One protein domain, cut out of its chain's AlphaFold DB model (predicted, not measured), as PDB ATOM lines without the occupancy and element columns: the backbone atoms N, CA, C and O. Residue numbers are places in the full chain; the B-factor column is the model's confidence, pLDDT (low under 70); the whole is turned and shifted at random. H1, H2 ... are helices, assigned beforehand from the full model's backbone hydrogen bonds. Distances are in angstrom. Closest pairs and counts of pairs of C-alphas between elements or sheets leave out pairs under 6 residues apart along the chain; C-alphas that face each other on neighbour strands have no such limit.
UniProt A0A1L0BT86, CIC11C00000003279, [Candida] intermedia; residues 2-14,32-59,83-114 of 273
ATOM      1  N   GLU A   2     172.737 140.151 211.425       88.88
ATOM      2  CA  GLU A   2     172.112 140.684 210.197       88.88
ATOM      3  C   GLU A   2     170.633 141.070 210.356       88.88
ATOM      4  O   GLU A   2     170.219 142.105 209.844       88.88
ATOM      5  N   CYS A   3     169.844 140.305 211.123       90.88
ATOM      6  CA  CYS A   3     168.448 140.670 211.391       90.88
ATOM      7  C   CYS A   3     168.323 142.022 212.108       90.88
ATOM      8  O   CYS A   3     167.396 142.768 211.832       90.88
ATOM      9  N   VAL A   4     169.250 142.354 213.014       94.00
ATOM     10  CA  VAL A   4     169.216 143.631 213.747       94.00
ATOM     11  C   VAL A   4     169.511 144.791 212.801       94.00
ATOM     12  O   VAL A   4     168.807 145.792 212.844       94.00
ATOM     13  N   GLU A   5     170.495 144.632 211.912       93.81
ATOM     14  CA  GLU A   5     170.820 145.643 210.899       93.81
ATOM     15  C   GLU A   5     169.669 145.856 209.913       93.81
ATOM     16  O   GLU A   5     169.344 146.995 209.596       93.81
ATOM     17  N   SER A   6     169.005 144.776 209.490       94.00
ATOM     18  CA  SER A   6     167.807 144.856 208.648       94.00
ATOM     19  C   SER A   6     166.669 145.617 209.340       94.00
ATOM     20  O   SER A   6     166.108 146.555 208.776       94.00
ATOM     21  N   LEU A   7     166.360 145.267 210.592       93.75
ATOM     22  CA  LEU A   7     165.305 145.931 211.361       93.75
ATOM     23  C   LEU A   7     165.629 147.403 211.630       93.75
ATOM     24  O   LEU A   7     164.729 148.238 211.556       93.75
ATOM     25  N   ALA A   8     166.892 147.720 211.926       94.00
ATOM     26  CA  ALA A   8     167.359 149.089 212.117       94.00
ATOM     27  C   ALA A   8     167.249 149.901 210.823       94.00
ATOM     28  O   ALA A   8     166.744 151.017 210.848       94.00
ATOM     29  N   ALA A   9     167.631 149.326 209.682       94.06
ATOM     30  CA  ALA A   9     167.477 149.984 208.390       94.06
ATOM     31  C   ALA A   9     166.006 150.276 208.059       94.06
ATOM     32  O   ALA A   9     165.703 151.369 207.597       94.06
ATOM     33  N   LEU A  10     165.078 149.369 208.384       92.56
ATOM     34  CA  LEU A  10     163.637 149.620 208.231       92.56
ATOM     35  C   LEU A  10     163.120 150.773 209.112       92.56
ATOM     36  O   LEU A  10     162.170 151.446 208.719       92.56
ATOM     37  N   LEU A  11     163.740 151.030 210.272       92.38
ATOM     38  CA  LEU A  11     163.434 152.210 211.097       92.38
ATOM     39  C   LEU A  11     163.956 153.503 210.454       92.38
ATOM     40  O   LEU A  11     163.398 154.582 210.661       92.38
ATOM     41  N   GLU A  12     165.048 153.385 209.704       90.31
ATOM     42  CA  GLU A  12     165.839 154.488 209.169       90.31
ATOM     43  C   GLU A  12     165.377 154.965 207.790       90.31
ATOM     44  O   GLU A  12     165.546 156.146 207.482       90.31
ATOM     45  N   THR A  13     164.804 154.075 206.975       83.56
ATOM     46  CA  THR A  13     164.420 154.360 205.588       83.56
ATOM     47  C   THR A  13     163.003 154.881 205.429       83.56
ATOM     48  O   THR A  13     162.049 154.331 205.971       83.56
ATOM     49  N   ASP A  14     162.868 155.881 204.562       75.69
ATOM     50  CA  ASP A  14     161.598 156.490 204.201       75.69
ATOM     51  C   ASP A  14     161.109 155.971 202.835       75.69
ATOM     52  O   ASP A  14     161.270 156.633 201.805       75.69
ATOM     53  N   GLN A  32     157.529 179.404 210.075       77.81
ATOM     54  CA  GLN A  32     157.602 178.658 211.327       77.81
ATOM     55  C   GLN A  32     156.575 177.513 211.406       77.81
ATOM     56  O   GLN A  32     156.878 176.473 211.999       77.81
ATOM     57  N   ASP A  33     155.393 177.685 210.818       82.88
ATOM     58  CA  ASP A  33     154.336 176.672 210.781       82.88
ATOM     59  C   ASP A  33     154.689 175.555 209.796       82.88
ATOM     60  O   ASP A  33     154.565 174.380 210.146       82.88
ATOM     61  N   GLU A  34     155.259 175.898 208.638       83.56
ATOM     62  CA  GLU A  34     155.765 174.916 207.670       83.56
ATOM     63  C   GLU A  34     156.866 174.033 208.282       83.56
ATOM     64  O   GLU A  34     156.854 172.802 208.145       83.56
ATOM     65  N   ILE A  35     157.800 174.644 209.024       80.56
ATOM     66  CA  ILE A  35     158.862 173.925 209.743       80.56
ATOM     67  C   ILE A  35     158.255 172.987 210.794       80.56
ATOM     68  O   ILE A  35     158.625 171.811 210.861       80.56
ATOM     69  N   ASN A  36     157.296 173.473 211.587       83.38
ATOM     70  CA  ASN A  36     156.616 172.667 212.602       83.38
ATOM     71  C   ASN A  36     155.843 171.492 211.974       83.38
ATOM     72  O   ASN A  36     155.917 170.366 212.472       83.38
ATOM     73  N   ALA A  37     155.154 171.718 210.854       86.19
ATOM     74  CA  ALA A  37     154.441 170.683 210.115       86.19
ATOM     75  C   ALA A  37     155.403 169.625 209.552       86.19
ATOM     76  O   ALA A  37     155.132 168.422 209.634       86.19
ATOM     77  N   ARG A  38     156.561 170.044 209.029       83.00
ATOM     78  CA  ARG A  38     157.608 169.135 208.541       83.00
ATOM     79  C   ARG A  38     158.154 168.257 209.665       83.00
ATOM     80  O   ARG A  38     158.286 167.050 209.467       83.00
ATOM     81  N   ILE A  39     158.412 168.833 210.838       80.75
ATOM     82  CA  ILE A  39     158.847 168.101 212.036       80.75
ATOM     83  C   ILE A  39     157.806 167.046 212.433       80.75
ATOM     84  O   ILE A  39     158.140 165.869 212.549       80.75
ATOM     85  N   GLN A  40     156.531 167.429 212.556       86.12
ATOM     86  CA  GLN A  40     155.461 166.488 212.909       86.12
ATOM     87  C   GLN A  40     155.299 165.370 211.872       86.12
ATOM     88  O   GLN A  40     155.004 164.225 212.215       86.12
ATOM     89  N   ASN A  41     155.480 165.685 210.588       86.19
ATOM     90  CA  ASN A  41     155.417 164.690 209.523       86.19
ATOM     91  C   ASN A  41     156.573 163.684 209.600       86.19
ATOM     92  O   ASN A  41     156.331 162.499 209.372       86.19
ATOM     93  N   LYS A  42     157.786 164.120 209.968       83.44
ATOM     94  CA  LYS A  42     158.918 163.216 210.231       83.44
ATOM     95  C   LYS A  42     158.636 162.286 211.412       83.44
ATOM     96  O   LYS A  42     158.819 161.080 211.293       83.44
ATOM     97  N   GLU A  43     158.110 162.814 212.516       85.19
ATOM     98  CA  GLU A  43     157.777 162.003 213.698       85.19
ATOM     99  C   GLU A  43     156.713 160.937 213.374       85.19
ATOM    100  O   GLU A  43     156.857 159.772 213.750       85.19
ATOM    101  N   LYS A  44     155.681 161.287 212.592       87.62
ATOM    102  CA  LYS A  44     154.679 160.320 212.098       87.62
ATOM    103  C   LYS A  44     155.302 159.223 211.237       87.62
ATOM    104  O   LYS A  44     154.866 158.073 211.303       87.62
ATOM    105  N   LEU A  45     156.291 159.577 210.424       87.12
ATOM    106  CA  LEU A  45     156.991 158.638 209.558       87.12
ATOM    107  C   LEU A  45     157.808 157.639 210.379       87.12
ATOM    108  O   LEU A  45     157.677 156.441 210.160       87.12
ATOM    109  N   TRP A  46     158.532 158.100 211.402       87.88
ATOM    110  CA  TRP A  46     159.271 157.219 212.312       87.88
ATOM    111  C   TRP A  46     158.360 156.238 213.057       87.88
ATOM    112  O   TRP A  46     158.707 155.069 213.212       87.88
ATOM    113  N   VAL A  47     157.158 156.670 213.455       89.94
ATOM    114  CA  VAL A  47     156.153 155.772 214.050       89.94
ATOM    115  C   VAL A  47     155.660 154.732 213.040       89.94
ATOM    116  O   VAL A  47     155.450 153.575 213.399       89.94
ATOM    117  N   ASN A  48     155.484 155.100 211.770       90.06
ATOM    118  CA  ASN A  48     155.114 154.137 210.732       90.06
ATOM    119  C   ASN A  48     156.247 153.131 210.459       90.06
ATOM    120  O   ASN A  48     155.998 151.927 210.380       90.06
ATOM    121  N   ASN A  49     157.489 153.612 210.383       90.88
ATOM    122  CA  ASN A  49     158.676 152.781 210.208       90.88
ATOM    123  C   ASN A  49     158.832 151.791 211.370       90.88
ATOM    124  O   ASN A  49     159.113 150.619 211.136       90.88
ATOM    125  N   PHE A  50     158.530 152.209 212.605       92.50
ATOM    126  CA  PHE A  50     158.476 151.313 213.764       92.50
ATOM    127  C   PHE A  50     157.542 150.119 213.539       92.50
ATOM    128  O   PHE A  50     157.942 148.975 213.759       92.50
ATOM    129  N   TRP A  51     156.319 150.362 213.060       89.62
ATOM    130  CA  TRP A  51     155.382 149.277 212.766       89.62
ATOM    131  C   TRP A  51     155.838 148.409 211.593       89.62
ATOM    132  O   TRP A  51     155.610 147.204 211.622       89.62
ATOM    133  N   SER A  52     156.524 148.982 210.600       87.56
ATOM    134  CA  SER A  52     157.147 148.222 209.509       87.56
ATOM    135  C   SER A  52     158.222 147.260 210.036       87.56
ATOM    136  O   SER A  52     158.153 146.054 209.795       87.56
ATOM    137  N   SER A  53     159.161 147.754 210.850       90.25
ATOM    138  CA  SER A  53     160.175 146.916 211.499       90.25
ATOM    139  C   SER A  53     159.551 145.867 212.423       90.25
ATOM    140  O   SER A  53     160.011 144.729 212.462       90.25
ATOM    141  N   TRP A  54     158.477 146.206 213.142       90.75
ATOM    142  CA  TRP A  54     157.748 145.245 213.972       90.75
ATOM    143  C   TRP A  54     157.071 144.151 213.134       90.75
ATOM    144  O   TRP A  54     157.182 142.968 213.453       90.75
ATOM    145  N   ASP A  55     156.425 144.514 212.025       88.19
ATOM    146  CA  ASP A  55     155.802 143.568 211.095       88.19
ATOM    147  C   ASP A  55     156.837 142.626 210.453       88.19
ATOM    148  O   ASP A  55     156.518 141.468 210.168       88.19
ATOM    149  N   ALA A  56     158.082 143.078 210.269       88.88
ATOM    150  CA  ALA A  56     159.176 142.241 209.775       88.88
ATOM    151  C   ALA A  56     159.560 141.121 210.759       88.88
ATOM    152  O   ALA A  56     160.062 140.086 210.330       88.88
ATOM    153  N   LEU A  57     159.288 141.262 212.062       89.00
ATOM    154  CA  LEU A  57     159.518 140.195 213.049       89.00
ATOM    155  C   LEU A  57     158.483 139.068 212.964       89.00
ATOM    156  O   LEU A  57     158.750 137.955 213.425       89.00
ATOM    157  N   ASN A  58     157.314 139.325 212.367       83.56
ATOM    158  CA  ASN A  58     156.251 138.336 212.226       83.56
ATOM    159  C   ASN A  58     156.584 137.339 211.108       83.56
ATOM    160  O   ASN A  58     156.032 137.362 210.008       83.56
ATOM    161  N   MET A  59     157.483 136.413 211.431       68.12
ATOM    162  CA  MET A  59     157.798 135.221 210.652       68.12
ATOM    163  C   MET A  59     156.684 134.191 210.843       68.12
ATOM    164  O   MET A  59     156.919 133.124 211.409       68.12
ATOM    165  N   LYS A  83     155.737 141.826 203.696       80.38
ATOM    166  CA  LYS A  83     155.448 141.318 205.049       80.38
ATOM    167  C   LYS A  83     156.423 140.223 205.459       80.38
ATOM    168  O   LYS A  83     156.899 139.473 204.609       80.38
ATOM    169  N   GLY A  84     156.653 140.099 206.767       84.25
ATOM    170  CA  GLY A  84     157.456 139.027 207.352       84.25
ATOM    171  C   GLY A  84     158.852 138.959 206.736       84.25
ATOM    172  O   GLY A  84     159.590 139.942 206.750       84.25
ATOM    173  N   PHE A  85     159.199 137.802 206.171       86.56
ATOM    174  CA  PHE A  85     160.528 137.550 205.612       86.56
ATOM    175  C   PHE A  85     160.895 138.485 204.454       86.56
ATOM    176  O   PHE A  85     162.007 139.002 204.432       86.56
ATOM    177  N   ASP A  86     159.967 138.772 203.537       87.69
ATOM    178  CA  ASP A  86     160.257 139.626 202.376       87.69
ATOM    179  C   ASP A  86     160.604 141.059 202.806       87.69
ATOM    180  O   ASP A  86     161.510 141.685 202.260       87.69
ATOM    181  N   LEU A  87     159.928 141.557 203.848       88.19
ATOM    182  CA  LEU A  87     160.208 142.868 204.434       88.19
ATOM    183  C   LEU A  87     161.565 142.890 205.151       88.19
ATOM    184  O   LEU A  87     162.285 143.881 205.088       88.19
ATOM    185  N   MET A  88     161.952 141.779 205.784       90.06
ATOM    186  CA  MET A  88     163.277 141.630 206.385       90.06
ATOM    187  C   MET A  88     164.395 141.602 205.331       90.06
ATOM    188  O   MET A  88     165.452 142.196 205.547       90.06
ATOM    189  N   ILE A  89     164.183 140.953 204.184       91.12
ATOM    190  CA  ILE A  89     165.156 140.972 203.081       91.12
ATOM    191  C   ILE A  89     165.284 142.380 202.494       91.12
ATOM    192  O   ILE A  89     166.403 142.857 202.329       91.12
ATOM    193  N   HIS A  90     164.166 143.079 202.297       90.44
ATOM    194  CA  HIS A  90     164.174 144.486 201.896       90.44
ATOM    195  C   HIS A  90     164.947 145.369 202.890       90.44
ATOM    196  O   HIS A  90     165.832 146.129 202.505       90.44
ATOM    197  N   GLY A  91     164.711 145.194 204.195       92.19
ATOM    198  CA  GLY A  91     165.482 145.879 205.234       92.19
ATOM    199  C   GLY A  91     166.987 145.612 205.150       92.19
ATOM    200  O   GLY A  91     167.795 146.503 205.393       92.19
ATOM    201  N   LEU A  92     167.392 144.402 204.757       94.38
ATOM    202  CA  LEU A  92     168.805 144.062 204.585       94.38
ATOM    203  C   LEU A  92     169.430 144.763 203.369       94.38
ATOM    204  O   LEU A  92     170.608 145.121 203.415       94.38
ATOM    205  N   GLU A  93     168.680 144.949 202.285       93.81
ATOM    206  CA  GLU A  93     169.126 145.731 201.125       93.81
ATOM    207  C   GLU A  93     169.331 147.196 201.517       93.81
ATOM    208  O   GLU A  93     170.435 147.720 201.346       93.81
ATOM    209  N   ASN A  94     168.351 147.785 202.204       92.94
ATOM    210  CA  ASN A  94     168.444 149.138 202.754       92.94
ATOM    211  C   ASN A  94     169.643 149.294 203.702       92.94
ATOM    212  O   ASN A  94     170.379 150.279 203.634       92.94
ATOM    213  N   ALA A  95     169.903 148.298 204.556       95.31
ATOM    214  CA  ALA A  95     171.050 148.311 205.461       95.31
ATOM    215  C   ALA A  95     172.385 148.394 204.701       95.31
ATOM    216  O   ALA A  95     173.293 149.116 205.121       95.31
ATOM    217  N   LYS A  96     172.512 147.693 203.565       95.12
ATOM    218  CA  LYS A  96     173.713 147.762 202.718       95.12
ATOM    219  C   LYS A  96     173.890 149.160 202.133       95.12
ATOM    220  O   LYS A  96     175.004 149.681 202.172       95.12
ATOM    221  N   GLU A  97     172.826 149.763 201.615       93.44
ATOM    222  CA  GLU A  97     172.870 151.106 201.020       93.44
ATOM    223  C   GLU A  97     173.232 152.181 202.053       93.44
ATOM    224  O   GLU A  97     174.138 152.994 201.826       93.44
ATOM    225  N   ILE A  98     172.601 152.133 203.230       93.75
ATOM    226  CA  ILE A  98     172.911 153.030 204.349       93.75
ATOM    227  C   ILE A  98     174.376 152.866 204.761       93.75
ATOM    228  O   ILE A  98     175.100 153.857 204.880       93.75
ATOM    229  N   GLN A  99     174.859 151.630 204.912       95.38
ATOM    230  CA  GLN A  99     176.240 151.376 205.318       95.38
ATOM    231  C   GLN A  99     177.261 151.850 204.273       95.38
ATOM    232  O   GLN A  99     178.299 152.413 204.634       95.38
ATOM    233  N   GLN A 100     176.978 151.668 202.979       94.62
ATOM    234  CA  GLN A 100     177.808 152.210 201.901       94.62
ATOM    235  C   GLN A 100     177.878 153.739 201.966       94.62
ATOM    236  O   GLN A 100     178.950 154.317 201.778       94.62
ATOM    237  N   THR A 101     176.756 154.393 202.260       93.81
ATOM    238  CA  THR A 101     176.674 155.855 202.357       93.81
ATOM    239  C   THR A 101     177.413 156.389 203.582       93.81
ATOM    240  O   THR A 101     178.180 157.351 203.469       93.81
ATOM    241  N   ILE A 102     177.278 155.717 204.730       95.12
ATOM    242  CA  ILE A 102     178.048 156.010 205.947       95.12
ATOM    243  C   ILE A 102     179.546 155.907 205.664       95.12
ATOM    244  O   ILE A 102     180.290 156.815 206.025       95.12
ATOM    245  N   PHE A 103     179.995 154.845 204.988       95.19
ATOM    246  CA  PHE A 103     181.411 154.662 204.670       95.19
ATOM    247  C   PHE A 103     181.938 155.757 203.735       95.19
ATOM    248  O   PHE A 103     182.952 156.384 204.037       95.19
ATOM    249  N   LYS A 104     181.238 156.037 202.626       94.06
ATOM    250  CA  LYS A 104     181.614 157.100 201.674       94.06
ATOM    251  C   LYS A 104     181.717 158.460 202.368       94.06
ATOM    252  O   LYS A 104     182.710 159.171 202.200       94.06
ATOM    253  N   THR A 105     180.720 158.797 203.184       94.56
ATOM    254  CA  THR A 105     180.680 160.057 203.937       94.56
ATOM    255  C   THR A 105     181.782 160.117 204.985       94.56
ATOM    256  O   THR A 105     182.516 161.100 205.053       94.56
ATOM    257  N   GLY A 106     181.939 159.056 205.777       94.44
ATOM    258  CA  GLY A 106     182.956 158.962 206.816       94.44
ATOM    259  C   GLY A 106     184.370 159.108 206.258       94.44
ATOM    260  O   GLY A 106     185.164 159.878 206.798       94.44
ATOM    261  N   MET A 107     184.668 158.455 205.132       92.88
ATOM    262  CA  MET A 107     185.940 158.627 204.428       92.88
ATOM    263  C   MET A 107     186.127 160.063 203.933       92.88
ATOM    264  O   MET A 107     187.172 160.655 204.188       92.88
ATOM    265  N   SER A 108     185.100 160.669 203.326       93.06
ATOM    266  CA  SER A 108     185.161 162.066 202.877       93.06
ATOM    267  C   SER A 108     185.459 163.040 204.026       93.06
ATOM    268  O   SER A 108     186.287 163.942 203.885       93.06
ATOM    269  N   VAL A 109     184.839 162.826 205.193       93.56
ATOM    270  CA  VAL A 109     185.073 163.604 206.421       93.56
ATOM    271  C   VAL A 109     186.531 163.504 206.883       93.56
ATOM    272  O   VAL A 109     187.128 164.525 207.244       93.56
ATOM    273  N   LEU A 110     187.113 162.299 206.862       91.69
ATOM    274  CA  LEU A 110     188.500 162.055 207.270       91.69
ATOM    275  C   LEU A 110     189.510 162.632 206.267       91.69
ATOM    276  O   LEU A 110     190.424 163.353 206.669       91.69
ATOM    277  N   GLU A 111     189.325 162.378 204.969       91.06
ATOM    278  CA  GLU A 111     190.207 162.852 203.892       91.06
ATOM    279  C   GLU A 111     190.275 164.381 203.841       91.06
ATOM    280  O   GLU A 111     191.354 164.968 203.723       91.06
ATOM    281  N   ARG A 112     189.124 165.039 204.003       91.12
ATOM    282  CA  ARG A 112     189.014 166.503 204.019       91.12
ATOM    283  C   ARG A 112     189.377 167.125 205.367       91.12
ATOM    284  O   ARG A 112     189.346 168.347 205.489       91.12
ATOM    285  N   LYS A 113     189.722 166.314 206.374       91.06
ATOM    286  CA  LYS A 113     190.080 166.753 207.733       91.06
ATOM    287  C   LYS A 113     189.020 167.669 208.357       91.06
ATOM    288  O   LYS A 113     189.348 168.660 209.006       91.06
ATOM    289  N   LEU A 114     187.740 167.326 208.193       91.69
ATOM    290  CA  LEU A 114     186.621 168.125 208.722       91.69
ATOM    291  C   LEU A 114     186.461 168.010 210.249       91.69
ATOM    292  O   LEU A 114     185.615 168.679 210.843       91.69
TER     293      LEU A 114
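AT A GLANCE: This is residues 2 to 14, 32 to 59 and 83 to 114 of the 273 residues of the protein "CIC11C00000003279" of [Candida] intermedia (UniProt A0A1L0BT86). Two long helices, H3 and H2, meet near their ends as a flat, open V, the last turns of H2 beside the first of H3, and the short helix H1 fills the angle near the corner, crossing H3 and running beside H2. The outer parts of both arms stick out free: residues 32 to 41 of H2, and residues 100 to 114, of which 100 to 111 belong to H3. The printed part has 73 residues with three named helices, in the order H1, H2, H3, and no named strand; the class is all helix. The whole is loose, with a radius of gyration of the C-alphas of 15.4 A and spans of 45 by 38 by 13 A.

IN THESE COORDINATES: Find C-alpha 85 at (160.528, 137.550, 205.612); from there H3, residues 85 to 111, runs 39.0 A to C-alpha 111 at (190.207, 162.852, 203.892). H2, residues 32 to 57, starts at C-alpha 32 at (157.602, 178.658, 211.327) and is 38.5 A long. H1, residues 2 to 12, is 15.2 A long.

HOW THE PARTS SIT: Start on H3: its residues 88 to 98 touch H1, about perpendicular at 77 degrees, closest at the C-alphas of Ser 6 and Gly 91, 4.3 A. H3 touches H2 with residues 85 to 88 alone, at a steep tilt of 53 degrees, opposite ways; the closest C-alphas, of Ala 56 and Met 88, are 5.4 A apart. Residues 46 to 56 of H2 touch H1 at a shallow tilt of 24 degrees, opposite ways, closest at the C-alphas of Leu 11 and Asn 49, 4.9 A. In H1 and H3 every O i to N i+4 pair is within hydrogen-bond range, in H2 21 of 22.

THE WHOLE: Look for two cuts: residues 15 to 31 are not printed, with 23.6 A from C-alpha 14 to C-alpha 32, and residues 60 to 82, with 8.6 A from C-alpha 59 to C-alpha 83. The C-alphas farthest apart, of Met 59 and Lys 113, are 45.2 A apart. The mean pLDDT of the printed part is 89.3, and residue 59 is under 70.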